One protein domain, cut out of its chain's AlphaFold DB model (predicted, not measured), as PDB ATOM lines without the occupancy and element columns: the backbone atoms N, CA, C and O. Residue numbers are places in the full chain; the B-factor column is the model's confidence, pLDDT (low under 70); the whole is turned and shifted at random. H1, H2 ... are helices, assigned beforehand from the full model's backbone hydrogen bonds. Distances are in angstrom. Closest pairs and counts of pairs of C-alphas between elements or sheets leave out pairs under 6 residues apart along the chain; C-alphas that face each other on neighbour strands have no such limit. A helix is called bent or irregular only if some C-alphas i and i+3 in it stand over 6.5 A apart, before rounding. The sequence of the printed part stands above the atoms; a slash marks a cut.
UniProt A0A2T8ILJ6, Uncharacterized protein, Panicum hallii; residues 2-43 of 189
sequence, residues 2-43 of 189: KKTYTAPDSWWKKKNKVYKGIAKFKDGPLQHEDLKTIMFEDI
ATOM      1  N   LYS A   2     -42.598 -20.555 -26.656       50.22
ATOM      2  CA  LYS A   2     -41.673 -21.077 -27.675       50.22
ATOM      3  C   LYS A   2     -42.208 -22.436 -28.140       50.22
ATOM      4  O   LYS A   2     -42.318 -23.344 -27.323       50.22
ATOM      5  N   LYS A   3     -42.598 -22.565 -29.411       59.38
ATOM      6  CA  LYS A   3     -43.047 -23.835 -30.008       59.38
ATOM      7  C   LYS A   3     -41.824 -24.683 -30.370       59.38
ATOM      8  O   LYS A   3     -41.487 -24.845 -31.536       59.38
ATOM      9  N   THR A   4     -41.097 -25.164 -29.367       62.44
ATOM     10  CA  THR A   4     -39.979 -26.090 -29.584       62.44
ATOM     11  C   THR A   4     -40.510 -27.514 -29.703       62.44
ATOM     12  O   THR A   4     -41.288 -27.971 -28.861       62.44
ATOM     13  N   TYR A   5     -40.092 -28.223 -30.754       68.19
ATOM     14  CA  TYR A   5     -40.396 -29.640 -30.927       68.19
ATOM     15  C   TYR A   5     -39.826 -30.428 -29.739       68.19
ATOM     16  O   TYR A   5     -38.614 -30.501 -29.545       68.19
ATOM     17  N   THR A   6     -40.715 -30.984 -28.918       73.12
ATOM     18  CA  THR A   6     -40.338 -31.707 -27.701       73.12
ATOM     19  C   THR A   6     -40.328 -33.199 -27.998       73.12
ATOM     20  O   THR A   6     -41.370 -33.807 -28.223       73.12
ATOM     21  N   ALA A   7     -39.138 -33.788 -27.996       81.50
ATOM     22  CA  ALA A   7     -38.919 -35.219 -28.178       81.50
ATOM     23  C   ALA A   7     -37.928 -35.738 -27.126       81.50
ATOM     24  O   ALA A   7     -37.101 -34.961 -26.636       81.50
ATOM     25  N   PRO A   8     -37.980 -37.037 -26.773       86.00
ATOM     26  CA  PRO A   8     -37.105 -37.606 -25.753       86.00
ATOM     27  C   PRO A   8     -35.634 -37.606 -26.189       86.00
ATOM     28  O   PRO A   8     -35.309 -37.795 -27.363       86.00
ATOM     29  N   ASP A   9     -34.717 -37.475 -25.227       82.94
ATOM     30  CA  ASP A   9     -33.267 -37.434 -25.479       82.94
ATOM     31  C   ASP A   9     -32.737 -38.660 -26.230       82.94
ATOM     32  O   ASP A   9     -31.779 -38.566 -27.004       82.94
ATOM     33  N   SER A  10     -33.368 -39.818 -26.031       86.81
ATOM     34  CA  SER A  10     -33.055 -41.049 -26.757       86.81
ATOM     35  C   SER A  10     -33.304 -40.913 -28.265       86.81
ATOM     36  O   SER A  10     -32.504 -41.409 -29.066       86.81
ATOM     37  N   TRP A  11     -34.355 -40.193 -28.665       88.19
ATOM     38  CA  TRP A  11     -34.683 -39.928 -30.065       88.19
ATOM     39  C   TRP A  11     -33.652 -38.997 -30.705       88.19
ATOM     40  O   TRP A  11     -33.102 -39.330 -31.757       88.19
ATOM     41  N   TRP A  12     -33.299 -37.894 -30.033       87.50
ATOM     42  CA  TRP A  12     -32.274 -36.960 -30.514       87.50
ATOM     43  C   TRP A  12     -30.908 -37.629 -30.655       87.50
ATOM     44  O   TRP A  12     -30.243 -37.451 -31.674       87.50
ATOM     45  N   LYS A  13     -30.503 -38.464 -29.686       86.62
ATOM     46  CA  LYS A  13     -29.253 -39.243 -29.762       86.62
ATOM     47  C   LYS A  13     -29.242 -40.197 -30.956       86.62
ATOM     48  O   LYS A  13     -28.225 -40.292 -31.643       86.62
ATOM     49  N   LYS A  14     -30.356 -40.891 -31.222       90.06
ATOM     50  CA  LYS A  14     -30.484 -41.781 -32.387       90.06
ATOM     51  C   LYS A  14     -30.412 -40.988 -33.690       90.06
ATOM     52  O   LYS A  14     -29.676 -41.368 -34.595       90.06
ATOM     53  N   LYS A  15     -31.137 -39.875 -33.781       89.94
ATOM     54  CA  LYS A  15     -31.207 -39.065 -34.998       89.94
ATOM     55  C   LYS A  15     -29.936 -38.270 -35.269       89.94
ATOM     56  O   LYS A  15     -29.593 -38.132 -36.431       89.94
ATOM     57  N   ASN A  16     -29.184 -37.849 -34.253       88.06
ATOM     58  CA  ASN A  16     -27.909 -37.149 -34.446       88.06
ATOM     59  C   ASN A  16     -26.811 -38.038 -35.049       88.06
ATOM     60  O   ASN A  16     -25.862 -37.522 -35.629       88.06
ATOM     61  N   LYS A  17     -26.955 -39.369 -34.952       86.75
ATOM     62  CA  LYS A  17     -26.103 -40.324 -35.682       86.75
ATOM     63  C   LYS A  17     -26.449 -40.409 -37.171       86.75
ATOM     64  O   LYS A  17     -25.568 -40.700 -37.964       86.75
ATOM     65  N   VAL A  18     -27.714 -40.181 -37.531       90.75
ATOM     66  CA  VAL A  18     -28.205 -40.242 -38.918       90.75
ATOM     67  C   VAL A  18     -28.049 -38.885 -39.610       90.75
ATOM     68  O   VAL A  18     -27.615 -38.813 -40.750       90.75
ATOM     69  N   TYR A  19     -28.354 -37.804 -38.894       88.06
ATOM     70  CA  TYR A  19     -28.313 -36.428 -39.370       88.06
ATOM     71  C   TYR A  19     -27.405 -35.608 -38.457       88.06
ATOM     72  O   TYR A  19     -27.801 -35.179 -37.367       88.06
ATOM     73  N   LYS A  20     -26.162 -35.402 -38.897       87.31
ATOM     74  CA  LYS A  20     -25.166 -34.639 -38.141       87.31
ATOM     75  C   LYS A  20     -25.669 -33.211 -37.907       87.31
ATOM     76  O   LYS A  20     -25.958 -32.485 -38.852       87.31
ATOM     77  N   GLY A  21     -25.757 -32.800 -36.643       81.56
ATOM     78  CA  GLY A  21     -26.147 -31.438 -36.271       81.56
ATOM     79  C   GLY A  21     -27.643 -31.240 -36.027       81.56
ATOM     80  O   GLY A  21     -28.046 -30.118 -35.739       81.56
ATOM     81  N   ILE A  22     -28.463 -32.296 -36.061       83.81
ATOM     82  CA  ILE A  22     -29.900 -32.209 -35.739       83.81
ATOM     83  C   ILE A  22     -30.166 -31.780 -34.286       83.81
ATOM     84  O   ILE A  22     -31.204 -31.197 -33.992       83.81
ATOM     85  N   ALA A  23     -29.209 -32.002 -33.380       80.00
ATOM     86  CA  ALA A  23     -29.316 -31.591 -31.982       80.00
ATOM     87  C   ALA A  23     -29.490 -30.068 -31.804       80.00
ATOM     88  O   ALA A  23     -30.068 -29.645 -30.810       80.00
ATOM     89  N   LYS A  24     -29.076 -29.245 -32.782       80.31
ATOM     90  CA  LYS A  24     -29.269 -27.782 -32.743       80.31
ATOM     91  C   LYS A  24     -30.746 -27.361 -32.731       80.31
ATOM     92  O   LYS A  24     -31.068 -26.278 -32.259       80.31
ATOM     93  N   PHE A  25     -31.637 -28.224 -33.226       80.00
ATOM     94  CA  PHE A  25     -33.083 -27.988 -33.257       80.00
ATOM     95  C   PHE A  25     -33.792 -28.406 -31.962       80.00
ATOM     96  O   PHE A  25     -34.978 -28.127 -31.813       80.00
ATOM     97  N   LYS A  26     -33.089 -29.067 -31.032       78.12
ATOM     98  CA  LYS A  26     -33.642 -29.448 -29.728       78.12
ATOM     99  C   LYS A  26     -33.927 -28.215 -28.866       78.12
ATOM    100  O   LYS A  26     -34.997 -28.109 -28.281       78.12
ATOM    101  N   ASP A  27     -32.966 -27.292 -28.824       72.81
ATOM    102  CA  ASP A  27     -32.996 -26.124 -27.934       72.81
ATOM    103  C   ASP A  27     -33.192 -24.796 -28.698       72.81
ATOM    104  O   ASP A  27     -33.408 -23.742 -28.095       72.81
ATOM    105  N   GLY A  28     -33.124 -24.831 -30.034       71.38
ATOM    106  CA  GLY A  28     -33.289 -23.664 -30.898       71.38
ATOM    107  C   GLY A  28     -34.758 -23.358 -31.223       71.38
ATOM    108  O   GLY A  28     -35.548 -24.283 -31.414       71.38
ATOM    109  N   PRO A  29     -35.156 -22.074 -31.328       69.25
ATOM    110  CA  PRO A  29     -36.464 -21.724 -31.874       69.25
ATOM    111  C   PRO A  29     -36.545 -22.136 -33.351       69.25
ATOM    112  O   PRO A  29     -35.530 -22.104 -34.059       69.25
ATOM    113  N   LEU A  30     -37.746 -22.501 -33.813       70.88
ATOM    114  CA  LEU A  30     -37.985 -22.751 -35.232       70.88
ATOM    115  C   LEU A  30     -37.655 -21.467 -36.002       70.88
ATOM    116  O   LEU A  30     -38.241 -20.416 -35.750       70.88
ATOM    117  N   GLN A  31     -36.646 -21.542 -36.865       74.75
ATOM    118  CA  GLN A  31     -36.253 -20.415 -37.705       74.75
ATOM    119  C   GLN A  31     -37.314 -20.213 -38.789       74.75
ATOM    120  O   GLN A  31     -37.927 -21.190 -39.220       74.75
ATOM    121  N   HIS A  32     -37.487 -18.974 -39.253       78.19
ATOM    122  CA  HIS A  32     -38.299 -18.665 -40.437       78.19
ATOM    123  C   HIS A  32     -39.791 -19.070 -40.327       78.19
ATOM    124  O   HIS A  32     -40.407 -19.494 -41.302       78.19
ATOM    125  N   GLU A  33     -40.385 -18.975 -39.128       75.00
ATOM    126  CA  GLU A  33     -41.825 -19.236 -38.905       75.00
ATOM    127  C   GLU A  33     -42.735 -18.341 -39.770       75.00
ATOM    128  O   GLU A  33     -43.785 -18.784 -40.239       75.00
ATOM    129  N   ASP A  34     -42.314 -17.102 -40.014       79.12
ATOM    130  CA  ASP A  34     -42.952 -16.131 -40.904       79.12
ATOM    131  C   ASP A  34     -42.990 -16.626 -42.357       79.12
ATOM    132  O   ASP A  34     -44.057 -16.676 -42.963       79.12
ATOM    133  N   LEU A  35     -41.861 -17.115 -42.874       82.00
ATOM    134  CA  LEU A  35     -41.775 -17.709 -44.215       82.00
ATOM    135  C   LEU A  35     -42.630 -18.970 -44.346       82.00
ATOM    136  O   LEU A  35     -43.219 -19.209 -45.396       82.00
ATOM    137  N   LYS A  36     -42.742 -19.764 -43.277       78.88
ATOM    138  CA  LYS A  36     -43.636 -20.926 -43.263       78.88
ATOM    139  C   LYS A  36     -45.100 -20.498 -43.371       78.88
ATOM    140  O   LYS A  36     -45.879 -21.167 -44.025       78.88
ATOM    141  N   THR A  37     -45.483 -19.396 -42.734       78.38
ATOM    142  CA  THR A  37     -46.852 -18.881 -42.872       78.38
ATOM    143  C   THR A  37     -47.126 -18.514 -44.323       78.38
ATOM    144  O   THR A  37     -48.098 -19.011 -44.865       78.38
ATOM    145  N   ILE A  38     -46.205 -17.796 -44.970       81.69
ATOM    146  CA  ILE A  38     -46.309 -17.411 -46.386       81.69
ATOM    147  C   ILE A  38     -46.412 -18.646 -47.300       81.69
ATOM    148  O   ILE A  38     -47.309 -18.732 -48.125       81.69
ATOM    149  N   MET A  39     -45.538 -19.646 -47.126       82.94
ATOM    150  CA  MET A  39     -45.540 -20.853 -47.973       82.94
ATOM    151  C   MET A  39     -46.832 -21.676 -47.874       82.94
ATOM    152  O   MET A  39     -47.163 -22.390 -48.815       82.94
ATOM    153  N   PHE A  40     -47.525 -21.633 -46.733       78.69
ATOM    154  CA  PHE A  40     -48.709 -22.454 -46.464       78.69
ATOM    155  C   PHE A  40     -50.004 -21.634 -46.327       78.69
ATOM    156  O   PHE A  40     -51.032 -22.203 -45.961       78.69
ATOM    157  N   GLU A  41     -49.976 -20.328 -46.606       75.81
ATOM    158  CA  GLU A  41     -51.142 -19.433 -46.527       75.81
ATOM    159  C   GLU A  41     -52.222 -19.823 -47.551       75.81
ATOM    160  O   GLU A  41     -53.409 -19.913 -47.211       75.81
ATOM    161  N   ASP A  42     -51.771 -20.174 -48.759       72.69
ATOM    162  CA  ASP A  42     -52.623 -20.464 -49.916       72.69
ATOM    163  C   ASP A  42     -52.879 -21.957 -50.151       72.69
ATOM    164  O   ASP A  42     -53.729 -22.320 -50.958       72.69
ATOM    165  N   ILE A  43     -52.255 -22.863 -49.385       71.31
ATOM    166  CA  ILE A  43     -52.531 -24.316 -49.476       71.31
ATOM    167  C   ILE A  43     -53.833 -24.680 -48.730       71.31
ATOM    168  O   ILE A  43     -53.990 -25.758 -48.150       71.31
TER     169      ILE A  43
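Overview. This is residues 2 to 43 of the 189 residues of an uncharacterized protein of Panicum hallii (UniProt A0A2T8ILJ6). A loose, elongated run of three helices: H1, the longest, lies at one end with the short H2 near it, and H3 sticks out alone at the other end, with residues 31 to 43 standing free. An unnamed stretch, residues 2 to 8, leads into H1 from the middle of the length. The printed part has 42 residues, with three named helices in the order H1, H2, H3 and no named strand; the class is all helix. The whole is loose, with a radius of gyration of the C-alphas of 12.9 A, and spans 36 by 21 by 15 A.

Along the chain. H1 covers residues 9 to 18 and measures 14.6 A, from C-alpha 9 at (-33.267, -37.434, -25.479) to C-alpha 18 at (-28.205, -40.242, -38.918). H2, residues 24 to 27, measures 6.3 A and is neither bent nor irregular, but only just: C-alphas 24 and 27 are 6.3 A apart. H3, residues 33 to 41, measures 12.0 A and ends with C-alpha 41 at (-51.142, -19.433, -46.527).

Arrangement. H1 and H2 are close but not clearly touching; their closest C-alphas, those of Trp 12 and Lys 26, are 7.7 A apart. H3 is apart from H1 and from H2. In H3 every O i to N i+4 pair is within hydrogen-bond range; in H1 4 of 6 are, and H2 is too short for such a pair.

Size, cuts and confidence. The two C-alphas farthest apart, those of Ser 10 and Asp 42, are 36.6 A apart. The printed part has no cut, and the links H1 to H2 and H2 to H3 are tight, with 5 residues each. The mean pLDDT of the printed part is 78.8; residues 2 to 5 and residue 29 are under 70.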